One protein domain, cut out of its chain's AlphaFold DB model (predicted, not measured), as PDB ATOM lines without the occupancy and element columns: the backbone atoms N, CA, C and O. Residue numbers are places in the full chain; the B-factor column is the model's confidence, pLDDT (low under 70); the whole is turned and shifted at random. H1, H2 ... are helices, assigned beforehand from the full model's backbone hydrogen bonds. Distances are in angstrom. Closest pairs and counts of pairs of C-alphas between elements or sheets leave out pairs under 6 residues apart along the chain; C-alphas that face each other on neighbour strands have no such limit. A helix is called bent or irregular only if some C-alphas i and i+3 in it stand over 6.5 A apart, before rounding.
ATOM      1  N   THR A 148      -1.557   9.930   8.454       37.78
ATOM      2  CA  THR A 148      -1.720   8.607   7.858       37.78
ATOM      3  C   THR A 148      -0.778   7.610   8.542       37.78
ATOM      4  O   THR A 148       0.406   7.915   8.714       37.78
ATOM      5  N   PRO A 149      -1.252   6.399   8.887       38.50
ATOM      6  CA  PRO A 149      -0.491   5.386   9.628       38.50
ATOM      7  C   PRO A 149       0.708   4.788   8.862       38.50
ATOM      8  O   PRO A 149       1.452   3.969   9.402       38.50
ATOM      9  N   SER A 150       0.980   5.213   7.626       39.62
ATOM     10  CA  SER A 150       2.157   4.841   6.833       39.62
ATOM     11  C   SER A 150       3.253   5.925   6.910       39.62
ATOM     12  O   SER A 150       3.211   6.937   6.219       39.62
ATOM     13  N   LEU A 151       4.265   5.722   7.766       49.22
ATOM     14  CA  LEU A 151       5.391   6.647   7.967       49.22
ATOM     15  C   LEU A 151       6.672   6.173   7.251       49.22
ATOM     16  O   LEU A 151       7.169   5.087   7.561       49.22
ATOM     17  N   PRO A 152       7.292   7.005   6.395       48.72
ATOM     18  CA  PRO A 152       8.606   6.732   5.803       48.72
ATOM     19  C   PRO A 152       9.799   6.854   6.776       48.72
ATOM     20  O   PRO A 152      10.866   6.311   6.498       48.72
ATOM     21  N   CYS A 153       9.653   7.528   7.924       54.53
ATOM     22  CA  CYS A 153      10.806   8.069   8.663       54.53
ATOM     23  C   CYS A 153      11.282   7.285   9.906       54.53
ATOM     24  O   CYS A 153      12.247   7.696  10.548       54.53
ATOM     25  N   LYS A 154      10.698   6.127  10.252       71.00
ATOM     26  CA  LYS A 154      11.168   5.337  11.417       71.00
ATOM     27  C   LYS A 154      12.581   4.755  11.243       71.00
ATOM     28  O   LYS A 154      13.293   4.582  12.226       71.00
ATOM     29  N   GLN A 155      13.032   4.537  10.004       78.00
ATOM     30  CA  GLN A 155      14.413   4.119   9.726       78.00
ATOM     31  C   GLN A 155      15.435   5.183  10.157       78.00
ATOM     32  O   GLN A 155      16.513   4.841  10.642       78.00
ATOM     33  N   ILE A 156      15.082   6.467  10.021       83.56
ATOM     34  CA  ILE A 156      15.916   7.588  10.473       83.56
ATOM     35  C   ILE A 156      16.057   7.539  11.994       83.56
ATOM     36  O   ILE A 156      17.166   7.673  12.502       83.56
ATOM     37  N   LEU A 157      14.966   7.266  12.720       86.44
ATOM     38  CA  LEU A 157      15.011   7.123  14.177       86.44
ATOM     39  C   LEU A 157      15.885   5.938  14.613       86.44
ATOM     40  O   LEU A 157      16.679   6.091  15.536       86.44
ATOM     41  N   ILE A 158      15.818   4.791  13.923       88.38
ATOM     42  CA  ILE A 158      16.719   3.650  14.179       88.38
ATOM     43  C   ILE A 158      18.182   4.059  13.956       88.38
ATOM     44  O   ILE A 158      19.051   3.747  14.775       88.38
ATOM     45  N   HIS A 159      18.465   4.768  12.859       87.62
ATOM     46  CA  HIS A 159      19.813   5.231  12.541       87.62
ATOM     47  C   HIS A 159      20.341   6.218  13.591       87.62
ATOM     48  O   HIS A 159      21.457   6.044  14.086       87.62
ATOM     49  N   LEU A 160      19.522   7.194  13.989       89.88
ATOM     50  CA  LEU A 160      19.831   8.126  15.075       89.88
ATOM     51  C   LEU A 160      20.100   7.386  16.375       89.88
ATOM     52  O   LEU A 160      21.137   7.605  16.993       89.88
ATOM     53  N   ALA A 161      19.226   6.459  16.759       91.06
ATOM     54  CA  ALA A 161      19.384   5.707  17.991       91.06
ATOM     55  C   ALA A 161      20.710   4.918  17.996       91.06
ATOM     56  O   ALA A 161      21.445   4.941  18.982       91.06
ATOM     57  N   ASN A 162      21.071   4.267  16.886       89.56
ATOM     58  CA  ASN A 162      22.356   3.570  16.754       89.56
ATOM     59  C   ASN A 162      23.567   4.499  16.856       89.56
ATOM     60  O   ASN A 162      24.578   4.132  17.461       89.56
ATOM     61  N   MET A 163      23.473   5.682  16.258       88.75
ATOM     62  CA  MET A 163      24.539   6.671  16.302       88.75
ATOM     63  C   MET A 163      24.715   7.233  17.720       88.75
ATOM     64  O   MET A 163      25.845   7.242  18.213       88.75
ATOM     65  N   LEU A 164      23.620   7.615  18.387       90.88
ATOM     66  CA  LEU A 164      23.623   8.238  19.715       90.88
ATOM     67  C   LEU A 164      24.089   7.285  20.820       90.88
ATOM     68  O   LEU A 164      24.817   7.701  21.719       90.88
ATOM     69  N   TRP A 165      23.770   5.991  20.703       88.00
ATOM     70  CA  TRP A 165      24.195   4.958  21.658       88.00
ATOM     71  C   TRP A 165      25.717   4.920  21.892       88.00
ATOM     72  O   TRP A 165      26.189   4.497  22.942       88.00
ATOM     73  N   ARG A 166      26.517   5.335  20.903       82.38
ATOM     74  CA  ARG A 166      27.985   5.230  20.953       82.38
ATOM     75  C   ARG A 166      28.681   6.487  21.498       82.38
ATOM     76  O   ARG A 166      29.910   6.508  21.534       82.38
ATOM     77  N   GLN A 167      27.939   7.538  21.864       77.62
ATOM     78  CA  GLN A 167      28.531   8.868  22.079       77.62
ATOM     79  C   GLN A 167      28.729   9.273  23.543       77.62
ATOM     80  O   GLN A 167      29.830   9.704  23.890       77.62
ATOM     81  N   SER A 168      27.690   9.159  24.372       83.00
ATOM     82  CA  SER A 168      27.679   9.561  25.789       83.00
ATOM     83  C   SER A 168      26.562   8.833  26.553       83.00
ATOM     84  O   SER A 168      25.672   8.268  25.911       83.00
ATOM     85  N   GLY A 169      26.570   8.878  27.894       82.94
ATOM     86  CA  GLY A 169      25.462   8.400  28.739       82.94
ATOM     87  C   GLY A 169      24.115   8.979  28.299       82.94
ATOM     88  O   GLY A 169      23.174   8.243  28.009       82.94
ATOM     89  N   ALA A 170      24.064  10.291  28.066       87.25
ATOM     90  CA  ALA A 170      22.851  10.963  27.608       87.25
ATOM     91  C   ALA A 170      22.432  10.541  26.190       87.25
ATOM     92  O   ALA A 170      21.254  10.312  25.919       87.25
ATOM     93  N   GLY A 171      23.399  10.348  25.286       89.31
ATOM     94  CA  GLY A 171      23.141   9.769  23.969       89.31
ATOM     95  C   GLY A 171      22.549   8.357  24.056       89.31
ATOM     96  O   GLY A 171      21.636   8.028  23.299       89.31
ATOM     97  N   ARG A 172      23.005   7.530  25.009       87.88
ATOM     98  CA  ARG A 172      22.438   6.198  25.276       87.88
ATOM     99  C   ARG A 172      21.006   6.272  25.797       87.88
ATOM    100  O   ARG A 172      20.159   5.527  25.307       87.88
ATOM    101  N   ALA A 173      20.724   7.196  26.708       88.88
ATOM    102  CA  ALA A 173      19.390   7.404  27.259       88.88
ATOM    103  C   ALA A 173      18.384   7.816  26.169       88.88
ATOM    104  O   ALA A 173      17.361   7.157  25.962       88.88
ATOM    105  N   VAL A 174      18.729   8.837  25.376       90.12
ATOM    106  CA  VAL A 174      17.912   9.297  24.238       90.12
ATOM    107  C   VAL A 174      17.738   8.184  23.205       90.12
ATOM    108  O   VAL A 174      16.653   7.993  22.658       90.12
ATOM    109  N   SER A 175      18.796   7.412  22.957       91.19
ATOM    110  CA  SER A 175      18.794   6.268  22.051       91.19
ATOM    111  C   SER A 175      17.796   5.176  22.459       91.19
ATOM    112  O   SER A 175      17.089   4.667  21.590       91.19
ATOM    113  N   VAL A 176      17.700   4.835  23.748       90.00
ATOM    114  CA  VAL A 176      16.690   3.897  24.275       90.00
ATOM    115  C   VAL A 176      15.281   4.458  24.075       90.00
ATOM    116  O   VAL A 176      14.423   3.781  23.511       90.00
ATOM    117  N   CYS A 177      15.064   5.730  24.413       88.94
ATOM    118  CA  CYS A 177      13.757   6.374  24.262       88.94
ATOM    119  C   CYS A 177      13.280   6.429  22.801       88.94
ATOM    120  O   CYS A 177      12.095   6.257  22.518       88.94
ATOM    121  N   LEU A 178      14.195   6.619  21.842       89.56
ATOM    122  CA  LEU A 178      13.870   6.572  20.413       89.56
ATOM    123  C   LEU A 178      13.384   5.185  19.961       89.56
ATOM    124  O   LEU A 178      12.513   5.106  19.094       89.56
ATOM    125  N   LEU A 179      13.925   4.101  20.531       90.88
ATOM    126  CA  LEU A 179      13.466   2.741  20.232       90.88
ATOM    127  C   LEU A 179      12.072   2.485  20.798       90.88
ATOM    128  O   LEU A 179      11.221   1.961  20.079       90.88
ATOM    129  N   TRP A 180      11.814   2.926  22.030       89.38
ATOM    130  CA  TRP A 180      10.472   2.896  22.604       89.38
ATOM    131  C   TRP A 180       9.474   3.637  21.713       89.38
ATOM    132  O   TRP A 180       8.468   3.057  21.313       89.38
ATOM    133  N   CYS A 181       9.796   4.853  21.263       87.44
ATOM    134  CA  CYS A 181       8.936   5.611  20.345       87.44
ATOM    135  C   CYS A 181       8.593   4.837  19.055       87.44
ATOM    136  O   CYS A 181       7.490   4.969  18.520       87.44
ATOM    137  N   ILE A 182       9.518   4.023  18.531       87.00
ATOM    138  CA  ILE A 182       9.271   3.180  17.351       87.00
ATOM    139  C   ILE A 182       8.218   2.108  17.649       87.00
ATOM    140  O   ILE A 182       7.331   1.915  16.806       87.00
ATOM    141  N   ILE A 183       8.319   1.459  18.815       88.56
ATOM    142  CA  ILE A 183       7.437   0.384  19.291       88.56
ATOM    143  C   ILE A 183       6.047   0.937  19.626       88.56
ATOM    144  O   ILE A 183       5.067   0.468  19.051       88.56
ATOM    145  N   PHE A 184       5.953   2.011  20.417       86.75
ATOM    146  CA  PHE A 184       4.693   2.708  20.723       86.75
ATOM    147  C   PHE A 184       3.929   3.095  19.457       86.75
ATOM    148  O   PHE A 184       2.764   2.754  19.266       86.75
ATOM    149  N   ALA A 185       4.627   3.712  18.503       82.00
ATOM    150  CA  ALA A 185       4.020   4.096  17.238       82.00
ATOM    151  C   ALA A 185       3.711   2.904  16.310       82.00
ATOM    152  O   ALA A 185       3.275   3.122  15.178       82.00
ATOM    153  N   ALA A 186       4.093   1.671  16.648       84.38
ATOM    154  CA  ALA A 186       3.645   0.462  15.952       84.38
ATOM    155  C   ALA A 186       2.410  -0.134  16.635       84.38
ATOM    156  O   ALA A 186       1.498  -0.551  15.931       84.38
ATOM    157  N   ALA A 187       2.348  -0.053  17.966       85.12
ATOM    158  CA  ALA A 187       1.180  -0.397  18.777       85.12
ATOM    159  C   ALA A 187       0.028   0.623  18.659       85.12
ATOM    160  O   ALA A 187      -1.028   0.429  19.242       85.12
ATOM    161  N   GLN A 188       0.229   1.726  17.925       81.88
ATOM    162  CA  GLN A 188      -0.712   2.853  17.827       81.88
ATOM    163  C   GLN A 188      -1.041   3.496  19.185       81.88
ATOM    164  O   GLN A 188      -2.061   4.161  19.337       81.88
ATOM    165  N   VAL A 189      -0.134   3.355  20.151       79.69
ATOM    166  CA  VAL A 189      -0.237   3.962  21.476       79.69
ATOM    167  C   VAL A 189       0.558   5.263  21.470       79.69
ATOM    168  O   VAL A 189       1.685   5.319  20.964       79.69
ATOM    169  N   ALA A 190      -0.032   6.333  22.003       70.50
ATOM    170  CA  ALA A 190       0.701   7.570  22.223       70.50
ATOM    171  C   ALA A 190       1.777   7.299  23.286       70.50
ATOM    172  O   ALA A 190       1.421   6.872  24.380       70.50
ATOM    173  N   PRO A 191       3.075   7.507  22.996       64.25
ATOM    174  CA  PRO A 191       4.092   7.337  24.019       64.25
ATOM    175  C   PRO A 191       3.807   8.330  25.146       64.25
ATOM    176  O   PRO A 191       3.638   9.528  24.889       64.25
ATOM    177  N   GLU A 192       3.758   7.852  26.384       60.84
ATOM    178  CA  GLU A 192       3.724   8.728  27.547       60.84
ATOM    179  C   GLU A 192       5.121   9.318  27.724       60.84
ATOM    180  O   GLU A 192       5.980   8.793  28.418       60.84
ATOM    181  N   ILE A 193       5.372  10.429  27.031       51.88
ATOM    182  CA  ILE A 193       6.699  11.053  26.912       51.88
ATOM    183  C   ILE A 193       7.271  11.493  28.275       51.88
ATOM    184  O   ILE A 193       8.431  11.870  28.335       51.88
ATOM    185  N   TYR A 194       6.500  11.451  29.361       51.19
ATOM    186  CA  TYR A 194       6.944  11.818  30.710       51.19
ATOM    187  C   TYR A 194       7.297  10.617  31.597       51.19
ATOM    188  O   TYR A 194       7.583  10.818  32.774       51.19
ATOM    189  N   GLN A 195       7.260   9.391  31.064       57.91
ATOM    190  CA  GLN A 195       7.567   8.176  31.813       57.91
ATOM    191  C   GLN A 195       8.601   7.328  31.069       57.91
ATOM    192  O   GLN A 195       8.548   7.163  29.846       57.91
ATOM    193  N   PHE A 196       9.570   6.792  31.810       65.81
ATOM    194  CA  PHE A 196      10.433   5.744  31.288       65.81
ATOM    195  C   PHE A 196       9.709   4.413  31.370       65.81
ATOM    196  O   PHE A 196       9.091   4.104  32.381       65.81
ATOM    197  N   HIS A 197       9.836   3.636  30.304       73.50
ATOM    198  CA  HIS A 197       9.171   2.352  30.194       73.50
ATOM    199  C   HIS A 197      10.071   1.235  30.710       73.50
ATOM    200  O   HIS A 197      11.230   1.096  30.285       73.50
ATOM    201  N   ASP A 198       9.520   0.442  31.621       78.62
ATOM    202  CA  ASP A 198      10.081  -0.834  32.027       78.62
ATOM    203  C   ASP A 198      10.141  -1.775  30.831       78.62
ATOM    204  O   ASP A 198       9.248  -1.845  29.989       78.62
ATOM    205  N   LEU A 199      11.234  -2.523  30.748       83.25
ATOM    206  CA  LEU A 199      11.369  -3.581  29.772       83.25
ATOM    207  C   LEU A 199      10.279  -4.658  29.963       83.25
ATOM    208  O   LEU A 199       9.908  -5.298  28.982       83.25
ATOM    209  N   SER A 200       9.697  -4.790  31.163       81.44
ATOM    210  CA  SER A 200       8.501  -5.617  31.417       81.44
ATOM    211  C   SER A 200       7.211  -5.108  30.736       81.44
ATOM    212  O   SER A 200       6.258  -5.867  30.546       81.44
ATOM    213  N   GLU A 201       7.163  -3.850  30.284       88.25
ATOM    214  CA  GLU A 201       6.047  -3.317  29.484       88.25
ATOM    215  C   GLU A 201       6.127  -3.768  28.021       88.25
ATOM    216  O   GLU A 201       5.120  -3.794  27.308       88.25
ATOM    217  N   LEU A 202       7.323  -4.153  27.558       91.25
ATOM    218  CA  LEU A 202       7.568  -4.499  26.163       91.25
ATOM    219  C   LEU A 202       6.633  -5.606  25.642       91.25
ATOM    220  O   LEU A 202       6.060  -5.405  24.568       91.25
ATOM    221  N   PRO A 203       6.438  -6.747  26.335       92.19
ATOM    222  CA  PRO A 203       5.550  -7.799  25.849       92.19
ATOM    223  C   PRO A 203       4.110  -7.317  25.660       92.19
ATOM    224  O   PRO A 203       3.511  -7.593  24.623       92.19
ATOM    225  N   HIS A 204       3.592  -6.538  26.613       91.25
ATOM    226  CA  HIS A 204       2.235  -5.994  26.571       91.25
ATOM    227  C   HIS A 204       2.046  -5.065  25.363       91.25
ATOM    228  O   HIS A 204       1.070  -5.180  24.627       91.25
ATOM    229  N   LEU A 205       3.026  -4.199  25.083       90.25
ATOM    230  CA  LEU A 205       2.991  -3.331  23.903       90.25
ATOM    231  C   LEU A 205       3.076  -4.109  22.589       90.25
ATOM    232  O   LEU A 205       2.432  -3.728  21.614       90.25
ATOM    233  N   LEU A 206       3.866  -5.185  22.537       93.38
ATOM    234  CA  LEU A 206       3.957  -6.030  21.346       93.38
ATOM    235  C   LEU A 206       2.648  -6.783  21.078       93.38
ATOM    236  O   LEU A 206       2.267  -6.928  19.919       93.38
ATOM    237  N   GLU A 207       1.933  -7.216  22.117       91.94
ATOM    238  CA  GLU A 207       0.615  -7.849  21.983       91.94
ATOM    239  C   GLU A 207      -0.435  -6.919  21.358       91.94
ATOM    240  O   GLU A 207      -1.296  -7.393  20.620       91.94
ATOM    241  N   MET A 208      -0.322  -5.604  21.575       90.19
ATOM    242  CA  MET A 208      -1.192  -4.594  20.956       90.19
ATOM    243  C   MET A 208      -0.888  -4.344  19.470       90.19
ATOM    244  O   MET A 208      -1.654  -3.668  18.783       90.19
ATOM    245  N   ILE A 209       0.241  -4.840  18.955       90.12
ATOM    246  CA  ILE A 209       0.592  -4.697  17.543       90.12
ATOM    247  C   ILE A 209      -0.169  -5.748  16.742       90.12
ATOM    248  O   ILE A 209       0.131  -6.937  16.817       90.12
ATOM    249  N   ASP A 210      -1.090  -5.283  15.906       87.81
ATOM    250  CA  ASP A 210      -1.778  -6.111  14.921       87.81
ATOM    251  C   ASP A 210      -0.805  -6.565  13.822       87.81
ATOM    252  O   ASP A 210      -0.533  -5.860  12.845       87.81
ATOM    253  N   VAL A 211      -0.225  -7.744  14.035       85.88
ATOM    254  CA  VAL A 211       0.761  -8.356  13.142       85.88
ATOM    255  C   VAL A 211       0.164  -8.663  11.770       85.88
ATOM    256  O   VAL A 211       0.874  -8.528  10.776       85.88
ATOM    257  N   ASP A 212      -1.114  -9.039  11.702       84.31
ATOM    258  CA  ASP A 212      -1.780  -9.455  10.462       84.31
ATOM    259  C   ASP A 212      -1.938  -8.275   9.494       84.31
ATOM    260  O   ASP A 212      -1.790  -8.423   8.279       84.31
ATOM    261  N   ASN A 213      -2.170  -7.078  10.040       83.12
ATOM    262  CA  ASN A 213      -2.343  -5.850   9.265       83.12
ATOM    263  C   ASN A 213      -1.059  -5.011   9.122       83.12
ATOM    264  O   ASN A 213      -1.061  -3.953   8.477       83.12
ATOM    265  N   LEU A 214       0.066  -5.453   9.692       81.81
ATOM    266  CA  LEU A 214       1.342  -4.754   9.578       81.81
ATOM    267  C   LEU A 214       2.079  -5.122   8.280       81.81
ATOM    268  O   LEU A 214       2.228  -6.279   7.906       81.81
ATOM    269  N   SER A 215       2.657  -4.128   7.600       84.25
ATOM    270  CA  SER A 215       3.530  -4.418   6.455       84.25
ATOM    271  C   SER A 215       4.851  -5.063   6.895       84.25
ATOM    272  O   SER A 215       5.391  -4.741   7.955       84.25
ATOM    273  N   LEU A 216       5.451  -5.884   6.025       83.06
ATOM    274  CA  LEU A 216       6.747  -6.535   6.275       83.06
ATOM    275  C   LEU A 216       7.824  -5.553   6.772       83.06
ATOM    276  O   LEU A 216       8.499  -5.800   7.767       83.06
ATOM    277  N   LYS A 217       7.934  -4.385   6.127       81.56
ATOM    278  CA  LYS A 217       8.885  -3.331   6.514       81.56
ATOM    279  C   LYS A 217       8.642  -2.819   7.938       81.56
ATOM    280  O   LYS A 217       9.593  -2.467   8.633       81.56
ATOM    281  N   ARG A 218       7.383  -2.742   8.379       82.56
ATOM    282  CA  ARG A 218       7.035  -2.325   9.746       82.56
ATOM    283  C   ARG A 218       7.427  -3.393  10.757       82.56
ATOM    284  O   ARG A 218       8.026  -3.042  11.769       82.56
ATOM    285  N   ILE A 219       7.171  -4.664  10.461       86.25
ATOM    286  CA  ILE A 219       7.583  -5.788  11.315       86.25
ATOM    287  C   ILE A 219       9.099  -5.822  11.466       86.25
ATOM    288  O   ILE A 219       9.603  -5.964  12.578       86.25
ATOM    289  N   GLU A 220       9.843  -5.614  10.378       85.25
ATOM    290  CA  GLU A 220      11.302  -5.525  10.431       85.25
ATOM    291  C   GLU A 220      11.776  -4.364  11.310       85.25
ATOM    292  O   GLU A 220      12.671  -4.541  12.132       85.25
ATOM    293  N   GLN A 221      11.159  -3.185  11.190       85.94
ATOM    294  CA  GLN A 221      11.496  -2.028  12.024       85.94
ATOM    295  C   GLN A 221      11.224  -2.275  13.508       85.94
ATOM    296  O   GLN A 221      12.061  -1.917  14.335       85.94
ATOM    297  N   VAL A 222      10.084  -2.884  13.848       89.81
ATOM    298  CA  VAL A 222       9.761  -3.246  15.235       89.81
ATOM    299  C   VAL A 222      10.740  -4.302  15.733       89.81
ATOM    300  O   VAL A 222      11.324  -4.114  16.791       89.81
ATOM    301  N   SER A 223      11.023  -5.338  14.942       90.06
ATOM    302  CA  SER A 223      11.985  -6.390  15.299       90.06
ATOM    303  C   SER A 223      13.385  -5.827  15.563       90.06
ATOM    304  O   SER A 223      14.030  -6.196  16.541       90.06
ATOM    305  N   VAL A 224      13.858  -4.894  14.725       88.62
ATOM    306  CA  VAL A 224      15.117  -4.169  14.964       88.62
ATOM    307  C   VAL A 224      15.024  -3.328  16.236       88.62
ATOM    308  O   VAL A 224      15.966  -3.321  17.025       88.62
ATOM    309  N   GLY A 225      13.904  -2.631  16.436       90.44
ATOM    310  CA  GLY A 225      13.635  -1.831  17.626       90.44
ATOM    311  C   GLY A 225      13.765  -2.646  18.909       90.44
ATOM    312  O   GLY A 225      14.572  -2.303  19.769       90.44
ATOM    313  N   VAL A 226      13.044  -3.766  18.977       92.44
ATOM    314  CA  VAL A 226      13.046  -4.728  20.085       92.44
ATOM    315  C   VAL A 226      14.443  -5.296  20.317       92.44
ATOM    316  O   VAL A 226      14.945  -5.255  21.436       92.44
ATOM    317  N   ALA A 227      15.114  -5.773  19.267       88.75
ATOM    318  CA  ALA A 227      16.445  -6.358  19.400       88.75
ATOM    319  C   ALA A 227      17.459  -5.351  19.959       88.75
ATOM    320  O   ALA A 227      18.236  -5.664  20.862       88.75
ATOM    321  N   LEU A 228      17.446  -4.119  19.444       88.12
ATOM    322  CA  LEU A 228      18.320  -3.063  19.945       88.12
ATOM    323  C   LEU A 228      17.945  -2.644  21.366       88.12
ATOM    324  O   LEU A 228      18.845  -2.316  22.131       88.12
ATOM    325  N   LEU A 229      16.662  -2.657  21.724       89.81
ATOM    326  CA  LEU A 229      16.196  -2.284  23.055       89.81
ATOM    327  C   LEU A 229      16.698  -3.291  24.094       89.81
ATOM    328  O   LEU A 229      17.391  -2.895  25.032       89.81
ATOM    329  N   LEU A 230      16.481  -4.585  23.835       87.88
ATOM    330  CA  LEU A 230      16.999  -5.686  24.649       87.88
ATOM    331  C   LEU A 230      18.517  -5.590  24.802       87.88
ATOM    332  O   LEU A 230      19.025  -5.593  25.917       87.88
ATOM    333  N   TYR A 231      19.256  -5.425  23.701       83.88
ATOM    334  CA  TYR A 231      20.712  -5.266  23.761       83.88
ATOM    335  C   TYR A 231      21.139  -4.076  24.630       83.88
ATOM    336  O   TYR A 231      22.069  -4.184  25.427       83.88
ATOM    337  N   ARG A 232      20.492  -2.922  24.456       84.88
ATOM    338  CA  ARG A 232      20.902  -1.673  25.102       84.88
ATOM    339  C   ARG A 232      20.570  -1.654  26.583       84.88
ATOM    340  O   ARG A 232      21.415  -1.232  27.363       84.88
ATOM    341  N   GLN A 233      19.395  -2.131  26.976       83.00
ATOM    342  CA  GLN A 233      19.025  -2.191  28.387       83.00
ATOM    343  C   GLN A 233      19.763  -3.341  29.097       83.00
ATOM    344  O   GLN A 233      20.372  -3.126  30.141       83.00
ATOM    345  N   LEU A 234      19.856  -4.528  28.492       80.06
ATOM    346  CA  LEU A 234      20.464  -5.693  29.153       80.06
ATOM    347  C   LEU A 234      21.997  -5.736  29.075       80.06
ATOM    348  O   LEU A 234      22.621  -6.358  29.928       80.06
ATOM    349  N   CYS A 235      22.632  -5.069  28.105       75.88
ATOM    350  CA  CYS A 235      24.095  -4.954  28.019       75.88
ATOM    351  C   CYS A 235      24.584  -3.502  28.164       75.88
ATOM    352  O   CYS A 235      25.636  -3.163  27.613       75.88
ATOM    353  N   CYS A 236      23.839  -2.626  28.856       76.69
ATOM    354  CA  CYS A 236      24.277  -1.246  29.080       76.69
ATOM    355  C   CYS A 236      25.674  -1.240  29.740       76.69
ATOM    356  O   CYS A 236      25.822  -1.869  30.796       76.69
ATOM    357  N   PRO A 237      26.694  -0.601  29.127       70.44
ATOM    358  CA  PRO A 237      28.053  -0.569  29.673       70.44
ATOM    359  C   PRO A 237      28.186   0.359  30.887       70.44
ATOM    360  O   PRO A 237      29.020   0.092  31.741       70.44
ATOM    361  N   ASP A 238      27.332   1.383  30.990       72.94
ATOM    362  CA  ASP A 238      27.429   2.443  32.004       72.94
ATOM    363  C   ASP A 238      26.192   2.413  32.919       72.94
ATOM    364  O   ASP A 238      25.589   3.437  33.215       72.94
ATOM    365  N   LEU A 239      25.762   1.209  33.314       77.56
ATOM    366  CA  LEU A 239      24.544   0.990  34.107       77.56
ATOM    367  C   LEU A 239      24.513   1.847  35.383       77.56
ATOM    368  O   LEU A 239      23.487   2.455  35.674       77.56
ATOM    369  N   ASP A 240      25.637   1.956  36.088       77.94
ATOM    370  CA  ASP A 240      25.732   2.725  37.334       77.94
ATOM    371  C   ASP A 240      25.462   4.223  37.121       77.94
ATOM    372  O   ASP A 240      24.833   4.862  37.959       77.94
ATOM    373  N   GLU A 241      25.858   4.788  35.973       78.06
ATOM    374  CA  GLU A 241      25.577   6.189  35.617       78.06
ATOM    375  C   GLU A 241      24.063   6.437  35.516       78.06
ATOM    376  O   GLU A 241      23.551   7.450  36.000       78.06
ATOM    377  N   PHE A 242      23.332   5.479  34.936       80.12
ATOM    378  CA  PHE A 242      21.874   5.529  34.852       80.12
ATOM    379  C   PHE A 242      21.236   5.389  36.236       80.12
ATOM    380  O   PHE A 242      20.395   6.209  36.598       80.12
ATOM    381  N   LEU A 243      21.646   4.398  37.032       81.19
ATOM    382  CA  LEU A 243      21.088   4.190  38.374       81.19
ATOM    383  C   LEU A 243      21.288   5.427  39.267       81.19
ATOM    384  O   LEU A 243      20.339   5.898  39.891       81.19
ATOM    385  N   ASN A 244      22.482   6.026  39.237       80.38
ATOM    386  CA  ASN A 244      22.802   7.254  39.976       80.38
ATOM    387  C   ASN A 244      22.002   8.478  39.508       80.38
ATOM    388  O   ASN A 244      21.843   9.437  40.259       80.38
ATOM    389  N   SER A 245      21.483   8.449  38.281       77.31
ATOM    390  CA  SER A 245      20.658   9.519  37.714       77.31
ATOM    391  C   SER A 245      19.155   9.313  37.940       77.31
ATOM    392  O   SER A 245      18.343  10.024  37.352       77.31
ATOM    393  N   GLY A 246      18.771   8.341  38.776       75.50
ATOM    394  CA  GLY A 246      17.380   8.082  39.155       75.50
ATOM    395  C   GLY A 246      16.665   7.027  38.308       75.50
ATOM    396  O   GLY A 246      15.460   6.837  38.469       75.50
ATOM    397  N   TYR A 247      17.370   6.314  37.422       78.12
ATOM    398  CA  TYR A 247      16.781   5.163  36.737       78.12
ATOM    399  C   TYR A 247      16.627   3.996  37.713       78.12
ATOM    400  O   TYR A 247      17.576   3.597  38.385       78.12
ATOM    401  N   LEU A 248      15.433   3.407  37.756       77.25
ATOM    402  CA  LEU A 248      15.170   2.257  38.610       77.25
ATOM    403  C   LEU A 248      15.799   0.985  38.020       77.25
ATOM    404  O   LEU A 248      15.760   0.795  36.801       77.25
ATOM    405  N   PRO A 249      16.301   0.062  38.863       74.62
ATOM    406  CA  PRO A 249      16.806  -1.232  38.411       74.62
ATOM    407  C   PRO A 249      15.824  -1.983  37.504       74.62
ATOM    408  O   PRO A 249      16.226  -2.552  36.498       74.62
ATOM    409  N   LEU A 250      14.522  -1.949  37.791       73.81
ATOM    410  CA  LEU A 250      13.524  -2.651  36.973       73.81
ATOM    411  C   LEU A 250      13.646  -2.350  35.463       73.81
ATOM    412  O   LEU A 250      13.577  -3.288  34.680       73.81
ATOM    413  N   TYR A 251      14.046  -1.130  35.066       76.12
ATOM    414  CA  TYR A 251      14.253  -0.740  33.662       76.12
ATOM    415  C   TYR A 251      15.308  -1.557  32.895       76.12
ATOM    416  O   TYR A 251      15.355  -1.489  31.666       76.12
ATOM    417  N   PHE A 252      16.185  -2.291  33.583       77.06
ATOM    418  CA  PHE A 252      17.234  -3.112  32.966       77.06
ATOM    419  C   PHE A 252      17.082  -4.598  33.307       77.06
ATOM    420  O   PHE A 252      18.063  -5.346  33.309       77.06
ATOM    421  N   ARG A 253      15.855  -5.031  33.611       76.62
ATOM    422  CA  ARG A 253      15.514  -6.418  33.926       76.62
ATOM    423  C   ARG A 253      14.494  -6.949  32.924       76.62
ATOM    424  O   ARG A 253      13.606  -6.230  32.499       76.62
ATOM    425  N   ILE A 254      14.605  -8.230  32.588       79.94
ATOM    426  CA  ILE A 254      13.579  -8.963  31.843       79.94
ATOM    427  C   ILE A 254      13.335 -10.307  32.521       79.94
ATOM    428  O   ILE A 254      14.295 -10.941  32.969       79.94
ATOM    429  N   LEU A 255      12.074 -10.722  32.631       81.31
ATOM    430  CA  LEU A 255      11.717 -12.008  33.221       81.31
ATOM    431  C   LEU A 255      11.629 -13.108  32.152       81.31
ATOM    432  O   LEU A 255      11.425 -12.815  30.969       81.31
ATOM    433  N   PRO A 256      11.778 -14.391  32.531       82.00
ATOM    434  CA  PRO A 256      11.632 -15.501  31.593       82.00
ATOM    435  C   PRO A 256      10.267 -15.501  30.884       82.00
ATOM    436  O   PRO A 256      10.208 -15.757  29.679       82.00
ATOM    437  N   GLU A 257       9.178 -15.172  31.594       85.12
ATOM    438  CA  GLU A 257       7.850 -15.055  30.983       85.12
ATOM    439  C   GLU A 257       7.768 -13.940  29.929       85.12
ATOM    440  O   GLU A 257       7.123 -14.126  28.892       85.12
ATOM    441  N   ASP A 258       8.463 -12.818  30.135       88.06
ATOM    442  CA  ASP A 258       8.502 -11.707  29.182       88.06
ATOM    443  C   ASP A 258       9.198 -12.147  27.891       88.06
ATOM    444  O   ASP A 258       8.699 -11.906  26.790       88.06
ATOM    445  N   VAL A 259      10.324 -12.862  28.017       88.88
ATOM    446  CA  VAL A 259      11.056 -13.431  26.873       88.88
ATOM    447  C   VAL A 259      10.165 -14.388  26.082       88.88
ATOM    448  O   VAL A 259      10.161 -14.342  24.848       88.88
ATOM    449  N   LEU A 260       9.382 -15.231  26.764       89.94
ATOM    450  CA  LEU A 260       8.451 -16.151  26.112       89.94
ATOM    451  C   LEU A 260       7.365 -15.397  25.332       89.94
ATOM    452  O   LEU A 260       7.133 -15.703  24.163       89.94
ATOM    453  N   LYS A 261       6.747 -14.374  25.931       93.56
ATOM    454  CA  LYS A 261       5.728 -13.548  25.263       93.56
ATOM    455  C   LYS A 261       6.285 -12.827  24.030       93.56
ATOM    456  O   LYS A 261       5.666 -12.862  22.965       93.56
ATOM    457  N   ILE A 262       7.482 -12.240  24.133       94.38
ATOM    458  CA  ILE A 262       8.164 -11.597  22.995       94.38
ATOM    459  C   ILE A 262       8.474 -12.630  21.897       94.38
ATOM    460  O   ILE A 262       8.311 -12.335  20.710       94.38
ATOM    461  N   SER A 263       8.886 -13.846  22.273       93.19
ATOM    462  CA  SER A 263       9.151 -14.935  21.320       93.19
ATOM    463  C   SER A 263       7.887 -15.338  20.567       93.19
ATOM    464  O   SER A 263       7.901 -15.380  19.340       93.19
ATOM    465  N   ASN A 264       6.775 -15.522  21.279       93.50
ATOM    466  CA  ASN A 264       5.483 -15.860  20.680       93.50
ATOM    467  C   ASN A 264       4.996 -14.764  19.719       93.50
ATOM    468  O   ASN A 264       4.471 -15.056  18.644       93.50
ATOM    469  N   TRP A 265       5.181 -13.487  20.074       93.94
ATOM    470  CA  TRP A 265       4.888 -12.374  19.167       93.94
ATOM    471  C   TRP A 265       5.720 -12.454  17.880       93.94
ATOM    472  O   TRP A 265       5.173 -12.357  16.779       93.94
ATOM    473  N   LEU A 266       7.030 -12.681  18.006       92.50
ATOM    474  CA  LEU A 266       7.928 -12.780  16.860       92.50
ATOM    475  C   LEU A 266       7.584 -13.976  15.967       92.50
ATOM    476  O   LEU A 266       7.621 -13.854  14.745       92.50
ATOM    477  N   GLU A 267       7.238 -15.120  16.549       90.94
ATOM    478  CA  GLU A 267       6.842 -16.310  15.798       90.94
ATOM    479  C   GLU A 267       5.580 -16.076  14.973       90.94
ATOM    480  O   GLU A 267       5.590 -16.385  13.781       90.94
ATOM    481  N   ARG A 268       4.550 -15.438  15.546       90.12
ATOM    482  CA  ARG A 268       3.358 -15.014  14.788       90.12
ATOM    483  C   ARG A 268       3.740 -14.109  13.612       90.12
ATOM    484  O   ARG A 268       3.330 -14.349  12.478       90.12
ATOM    485  N   ALA A 269       4.620 -13.135  13.846       88.00
ATOM    486  CA  ALA A 269       5.112 -12.246  12.792       88.00
ATOM    487  C   ALA A 269       5.905 -12.970  11.690       88.00
ATOM    488  O   ALA A 269       5.780 -12.639  10.510       88.00
ATOM    489  N   LEU A 270       6.702 -13.980  12.044       85.62
ATOM    490  CA  LEU A 270       7.450 -14.800  11.088       85.62
ATOM    491  C   LEU A 270       6.547 -15.757  10.292       85.62
ATOM    492  O   LEU A 270       6.816 -15.996   9.114       85.62
ATOM    493  N   GLN A 271       5.487 -16.289  10.906       85.62
ATOM    494  CA  GLN A 271       4.519 -17.173  10.247       85.62
ATOM    495  C   GLN A 271       3.730 -16.429   9.165       85.62
ATOM    496  O   GLN A 271       3.654 -16.904   8.028       85.62
ATOM    497  N   ASN A 272       3.242 -15.230   9.489       78.56
ATOM    498  CA  ASN A 272       2.502 -14.370   8.561       78.56
ATOM    499  C   ASN A 272       3.390 -13.807   7.444       78.56
ATOM    500  O   ASN A 272       2.929 -13.532   6.336       78.56
ATOM    501  N   HIS A 273       4.697 -13.694   7.700       76.69
ATOM    502  CA  HIS A 273       5.656 -13.160   6.744       76.69
ATOM    503  C   HIS A 273       6.895 -14.050   6.620       76.69
ATOM    504  O   HIS A 273       7.985 -13.725   7.093       76.69
ATOM    505  N   ARG A 274       6.757 -15.148   5.865       65.00
ATOM    506  CA  ARG A 274       7.822 -16.149   5.626       65.00
ATOM    507  C   ARG A 274       9.141 -15.583   5.069       65.00
ATOM    508  O   ARG A 274      10.169 -16.248   5.138       65.00
ATOM    509  N   ARG A 275       9.131 -14.363   4.513       66.69
ATOM    510  CA  ARG A 275      10.315 -13.634   4.013       66.69
ATOM    511  C   ARG A 275      10.855 -12.585   4.992       66.69
ATOM    512  O   ARG A 275      11.556 -11.671   4.570       66.69
ATOM    513  N   CYS A 276      10.528 -12.684   6.277       64.69
ATOM    514  CA  CYS A 276      11.051 -11.777   7.292       64.69
ATOM    515  C   CYS A 276      12.583 -11.712   7.269       64.69
ATOM    516  O   CYS A 276      13.288 -12.729   7.263       64.69
ATOM    517  N   GLY A 277      13.098 -10.482   7.220       69.44
ATOM    518  CA  GLY A 277      14.506 -10.195   7.032       69.44
ATOM    519  C   GLY A 277      15.421 -10.705   8.146       69.44
ATOM    520  O   GLY A 277      15.021 -11.238   9.182       69.44
ATOM    521  N   LEU A 278      16.719 -10.509   7.928       75.81
ATOM    522  CA  LEU A 278      17.802 -10.933   8.821       75.81
ATOM    523  C   LEU A 278      17.630 -10.464  10.281       75.81
ATOM    524  O   LEU A 278      18.077 -11.148  11.197       75.81
ATOM    525  N   ALA A 279      16.982  -9.318  10.507       73.56
ATOM    526  CA  ALA A 279      16.779  -8.755  11.840       73.56
ATOM    527  C   ALA A 279      15.851  -9.601  12.724       73.56
ATOM    528  O   ALA A 279      16.195  -9.866  13.871       73.56
ATOM    529  N   ALA A 280      14.724 -10.072  12.183       82.19
ATOM    530  CA  ALA A 280      13.781 -10.917  12.913       82.19
ATOM    531  C   ALA A 280      14.428 -12.255  13.308       82.19
ATOM    532  O   ALA A 280      14.316 -12.694  14.447       82.19
ATOM    533  N   ARG A 281      15.225 -12.851  12.410       81.62
ATOM    534  CA  ARG A 281      16.012 -14.059  12.718       81.62
ATOM    535  C   ARG A 281      17.043 -13.831  13.826       81.62
ATOM    536  O   ARG A 281      17.181 -14.658  14.714       81.62
ATOM    537  N   ARG A 282      17.747 -12.695  13.816       81.25
ATOM    538  CA  ARG A 282      18.699 -12.347  14.889       81.25
ATOM    539  C   ARG A 282      18.011 -12.131  16.231       81.25
ATOM    540  O   ARG A 282      18.562 -12.532  17.255       81.25
ATOM    541  N   LEU A 283      16.836 -11.501  16.223       88.44
ATOM    542  CA  LEU A 283      16.027 -11.353  17.425       88.44
ATOM    543  C   LEU A 283      15.624 -12.728  17.964       88.44
ATOM    544  O   LEU A 283      15.833 -12.971  19.145       88.44
ATOM    545  N   LYS A 284      15.168 -13.646  17.101       88.50
ATOM    546  CA  LYS A 284      14.822 -15.019  17.495       88.50
ATOM    547  C   LYS A 284      15.972 -15.710  18.234       88.50
ATOM    548  O   LYS A 284      15.794 -16.106  19.377       88.50
ATOM    549  N   ASN A 285      17.169 -15.731  17.647       84.00
ATOM    550  CA  ASN A 285      18.343 -16.345  18.282       84.00
ATOM    551  C   ASN A 285      18.696 -15.687  19.631       84.00
ATOM    552  O   ASN A 285      19.190 -16.334  20.549       84.00
ATOM    553  N   SER A 286      18.468 -14.376  19.747       83.19
ATOM    554  CA  SER A 286      18.723 -13.635  20.987       83.19
ATOM    555  C   SER A 286      17.720 -14.001  22.080       83.19
ATOM    556  O   SER A 286      18.096 -14.095  23.243       83.19
ATOM    557  N   LEU A 287      16.459 -14.224  21.708       88.88
ATOM    558  CA  LEU A 287      15.403 -14.651  22.621       88.88
ATOM    559  C   LEU A 287      15.582 -16.108  23.056       88.88
ATOM    560  O   LEU A 287      15.398 -16.397  24.232       88.88
ATOM    561  N   GLU A 288      16.006 -16.998  22.156       85.94
ATOM    562  CA  GLU A 288      16.369 -18.384  22.494       85.94
ATOM    563  C   GLU A 288      17.475 -18.407  23.557       85.94
ATOM    564  O   GLU A 288      17.311 -19.013  24.615       85.94
ATOM    565  N   TYR A 289      18.541 -17.631  23.345       80.25
ATOM    566  CA  TYR A 289      19.606 -17.488  24.335       80.25
ATOM    567  C   TYR A 289      19.103 -16.918  25.672       80.25
ATOM    568  O   TYR A 289      19.457 -17.425  26.738       80.25
ATOM    569  N   LEU A 290      18.276 -15.865  25.640       80.81
ATOM    570  CA  LEU A 290      17.718 -15.270  26.858       80.81
ATOM    571  C   LEU A 290      16.792 -16.233  27.602       80.81
ATOM    572  O   LEU A 290      16.794 -16.228  28.826       80.81
ATOM    573  N   LYS A 291      16.036 -17.077  26.899       79.19
ATOM    574  CA  LYS A 291      15.169 -18.089  27.511       79.19
ATOM    575  C   LYS A 291      15.992 -19.088  28.324       79.19
ATOM    576  O   LYS A 291      15.645 -19.369  29.467       79.19
ATOM    577  N   GLU A 292      17.104 -19.556  27.763       72.50
ATOM    578  CA  GLU A 292      18.007 -20.528  28.395       72.50
ATOM    579  C   GLU A 292      18.849 -19.934  29.537       72.50
ATOM    580  O   GLU A 292      19.292 -20.666  30.415       72.50
ATOM    581  N   ASN A 293      19.062 -18.611  29.549       68.50
ATOM    582  CA  ASN A 293      20.008 -17.957  30.463       68.50
ATOM    583  C   ASN A 293      19.382 -16.838  31.314       68.50
ATOM    584  O   ASN A 293      20.101 -16.109  31.991       68.50
ATOM    585  N   SER A 294      18.060 -16.672  31.290       59.72
ATOM    586  CA  SER A 294      17.315 -15.537  31.872       59.72
ATOM    587  C   SER A 294      17.709 -15.185  33.314       59.72
ATOM    588  O   SER A 294      17.886 -14.007  33.626       59.72
ATOM    589  N   ALA A 295      17.945 -16.188  34.168       51.97
ATOM    590  CA  ALA A 295      18.390 -15.999  35.552       51.97
ATOM    591  C   ALA A 295      19.745 -15.265  35.670       51.97
ATOM    592  O   ALA A 295      19.952 -14.493  36.603       51.97
ATOM    593  N   GLN A 296      20.652 -15.439  34.703       52.62
ATOM    594  CA  GLN A 296      21.972 -14.795  34.681       52.62
ATOM    595  C   GLN A 296      21.916 -13.319  34.250       52.62
ATOM    596  O   GLN A 296      22.848 -12.563  34.514       52.62
ATOM    597  N   TRP A 297      20.833 -12.882  33.601       58.09
ATOM    598  CA  TRP A 297      20.735 -11.544  33.000       58.09
ATOM    599  C   TRP A 297      20.007 -10.515  33.866       58.09
ATOM    600  O   TRP A 297      19.936  -9.343  33.487       58.09
ATOM    601  N   CYS A 298      19.505 -10.909  35.040       52.81
ATOM    602  CA  CYS A 298      18.930  -9.961  35.987       52.81
ATOM    603  C   CYS A 298      20.020  -9.068  36.617       52.81
ATOM    604  O   CYS A 298      21.165  -9.477  36.810       52.81
ATOM    605  N   LEU A 299      19.663  -7.828  36.960       48.66
ATOM    606  CA  LEU A 299      20.555  -6.849  37.600       48.66
ATOM    607  C   LEU A 299      21.302  -7.370  38.835       48.66
ATOM    608  O   LEU A 299      22.452  -6.986  39.041       48.66
ATOM    609  N   GLN A 300      20.679  -8.244  39.634       44.34
ATOM    610  CA  GLN A 300      21.318  -8.853  40.807       44.34
ATOM    611  C   GLN A 300      22.530  -9.704  40.424       44.34
ATOM    612  O   GLN A 300      23.514  -9.716  41.150       44.34
ATOM    613  N   CYS A 301      22.527 -10.333  39.254       45.59
ATOM    614  CA  CYS A 301      23.664 -11.108  38.767       45.59
ATOM    615  C   CYS A 301      24.775 -10.228  38.157       45.59
ATOM    616  O   CYS A 301      25.898 -10.682  37.949       45.59
ATOM    617  N   ARG A 302      24.485  -8.945  37.879       52.09
ATOM    618  CA  ARG A 302      25.431  -7.980  37.291       52.09
ATOM    619  C   ARG A 302      26.033  -7.002  38.301       52.09
ATOM    620  O   ARG A 302      27.080  -6.444  37.965       52.09
ATOM    621  N   ASN A 303      25.432  -6.799  39.477       51.41
ATOM    622  CA  ASN A 303      25.940  -5.869  40.490       51.41
ATOM    623  C   ASN A 303      27.296  -6.369  41.057       51.41
ATOM    624  O   ASN A 303      27.388  -7.507  41.514       51.41
ATOM    625  N   PRO A 304      28.371  -5.555  41.020       52.38
ATOM    626  CA  PRO A 304      29.675  -5.910  41.585       52.38
ATOM    627  C   PRO A 304      29.634  -6.362  43.052       52.38
ATOM    628  O   PRO A 304      30.423  -7.219  43.432       52.38
ATOM    629  N   GLN A 305      28.706  -5.833  43.853       48.41
ATOM    630  CA  GLN A 305      28.551  -6.182  45.270       48.41
ATOM    631  C   GLN A 305      27.974  -7.594  45.457       48.41
ATOM    632  O   GLN A 305      28.476  -8.373  46.262       48.41
ATOM    633  N   THR A 306      27.003  -7.995  44.635       45.59
ATOM    634  CA  THR A 306      26.512  -9.382  44.611       45.59
ATOM    635  C   THR A 306      27.475 -10.339  43.903       45.59
ATOM    636  O   THR A 306      27.443 -11.536  44.180       45.59
ATOM    637  N   ARG A 307      28.381  -9.858  43.032       48.81
ATOM    638  CA  ARG A 307      29.490 -10.677  42.489       48.81
ATOM    639  C   ARG A 307      30.472 -11.108  43.577       48.81
ATOM    640  O   ARG A 307      30.965 -12.228  43.520       48.81
ATOM    641  N   SER A 308      30.749 -10.245  44.556       46.25
ATOM    642  CA  SER A 308      31.591 -10.604  45.705       46.25
ATOM    643  C   SER A 308      30.902 -11.565  46.677       46.25
ATOM    644  O   SER A 308      31.576 -12.394  47.277       46.25
ATOM    645  N   GLU A 309      29.576 -11.494  46.807       44.41
ATOM    646  CA  GLU A 309      28.811 -12.323  47.752       44.41
ATOM    647  C   GLU A 309      28.424 -13.704  47.195       44.41
ATOM    648  O   GLU A 309      28.256 -14.651  47.958       44.41
ATOM    649  N   SER A 310      28.307 -13.855  45.871       46.12
ATOM    650  CA  SER A 310      27.840 -15.099  45.231       46.12
ATOM    651  C   SER A 310      28.926 -16.156  44.988       46.12
ATOM    652  O   SER A 310      28.612 -17.238  44.494       46.12
ATOM    653  N   CYS A 321      28.582 -10.154  25.819       53.03
ATOM    654  CA  CYS A 321      27.122 -10.314  25.840       53.03
ATOM    655  C   CYS A 321      26.658 -11.018  24.550       53.03
ATOM    656  O   CYS A 321      26.963 -10.501  23.477       53.03
ATOM    657  N   VAL A 322      25.920 -12.136  24.581       52.59
ATOM    658  CA  VAL A 322      25.427 -12.795  23.341       52.59
ATOM    659  C   VAL A 322      24.511 -11.866  22.539       52.59
ATOM    660  O   VAL A 322      24.570 -11.828  21.309       52.59
ATOM    661  N   LEU A 323      23.790 -10.976  23.225       58.62
ATOM    662  CA  LEU A 323      23.029  -9.892  22.600       58.62
ATOM    663  C   LEU A 323      23.916  -8.902  21.814       58.62
ATOM    664  O   LEU A 323      23.418  -8.163  20.974       58.62
ATOM    665  N   SER A 324      25.241  -8.886  22.004       53.62
ATOM    666  CA  SER A 324      26.159  -8.091  21.171       53.62
ATOM    667  C   SER A 324      26.213  -8.560  19.714       53.62
ATOM    668  O   SER A 324      26.582  -7.776  18.839       53.62
ATOM    669  N   LEU A 325      25.767  -9.785  19.410       53.78
ATOM    670  CA  LEU A 325      25.608 -10.271  18.036       53.78
ATOM    671  C   LEU A 325      24.501  -9.520  17.274       53.78
ATOM    672  O   LEU A 325      24.569  -9.413  16.045       53.78
ATOM    673  N   ILE A 326      23.557  -8.893  17.989       54.75
ATOM    674  CA  ILE A 326      22.546  -7.982  17.426       54.75
ATOM    675  C   ILE A 326      23.221  -6.769  16.753       54.75
ATOM    676  O   ILE A 326      22.713  -6.241  15.764       54.75
ATOM    677  N   ARG A 327      24.419  -6.372  17.215       43.78
ATOM    678  CA  ARG A 327      25.161  -5.176  16.776       43.78
ATOM    679  C   ARG A 327      25.714  -5.247  15.350       43.78
ATOM    680  O   ARG A 327      26.058  -4.199  14.814       43.78
ATOM    681  N   LYS A 328      25.853  -6.426  14.725       40.47
ATOM    682  CA  LYS A 328      26.539  -6.568  13.420       40.47
ATOM    683  C   LYS A 328      25.688  -6.065  12.233       40.47
ATOM    684  O   LYS A 328      25.233  -6.862  11.406       40.47
ATOM    685  N   LYS A 329      25.426  -4.756  12.174       38.28
ATOM    686  CA  LYS A 329      25.964  -3.783  11.197       38.28
ATOM    687  C   LYS A 329      25.535  -2.371  11.609       38.28
ATOM    688  O   LYS A 329      24.327  -2.075  11.500       38.28
TER     689      LYS A 329
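Overview. This is residues 148 to 310 and 321 to 329 of the 329 residues of the protein "uncharacterized protein LOC108122684" of Drosophila bipectinata (UniProt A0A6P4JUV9). An elongated up-and-down bundle of five helices has H4 in its core, between the hairpin of H1 and H2 and the hairpin of H7 and H8. H3 packs on H2 and H7, H11 packs on H4 and H8, and the short helices H5, H6, H9 and H10 gather toward one end of the long axis, where residues 304 to 309 stick out. The printed part has 172 residues with eleven named helices, H1 to H11 in chain order, and no named strand; its class is all helix. It is compact, with a radius of gyration of the C-alphas of 15.7 A and spans of 50 by 32 by 28 A.

Along the chain. Find C-alpha 154 at (11.168, 5.337, 11.417); there H1 begins and runs to residue 164, 15.2 A. Read on to H2, residues 169 to 187, 27.7 A, then H3, residues 199 to 207, and H4, residues 216 to 234, 26.7 A, which begins at (6.747, -6.535, 6.275). Next come H5, residues 239 to 244, H6, residues 249 to 252, and H7, residues 256 to 272, 24.8 A. H8, residues 278 to 297, measures 24.4 A; H9 is residues 299 to 302 and H10 residues 304 to 309. H11, residues 322 to 327, ends at (25.161, -5.176, 16.776). H3 is only just irregular, with C-alphas 200 and 203 6.7 A apart; H8 is irregular, with C-alphas 292 and 295 8.5 A apart and a kink of 63 degrees near residue 291.

Arrangement. Start at the hub, H4, which touches five helices. Its closest C-alphas to H2 are Gly 225 and Leu 179, 5.3 A; to H8, Ala 227 and Leu 283, 5.4 A. H1 and H2 form a hairpin, closest at C-alphas 161 and 175, 4.1 A, with a shallow tilt of 17 degrees, opposite ways. H7 and H8 form another, closest at C-alphas 256 and 294, 5.7 A. H3 touches H7 at C-alphas 203 and 262, 5.4 A, their closest. H11 touches H4 with C-alphas 323 and 231 closest, 5.3 A. H6 touches H3; H5 and H9 are each near H6. Each O i to N i+4 pair is within hydrogen-bond range in H1, H2, H4, H5, H7 and H10; in H3 it is 3 of 5, in H8 13 of 16, and in H11 0 of 2, beside 3 of 3 O i to N i+3 pairs; H6 and H9 are too short for such a pair.

Size, cuts and confidence. The C-alphas of Thr 148 and Glu 309, the two farthest apart, are 54.4 A apart. Residues 311 to 320 are not printed; C-alphas 310 and 321 stand 20.0 A apart across the cut. H2 to H3 is a long link. The mean pLDDT of the printed part is 76.4; look for values under 70 at residues 148 to 153, 191 to 196, 274 to 277, 293 to 310 and 321 to 329.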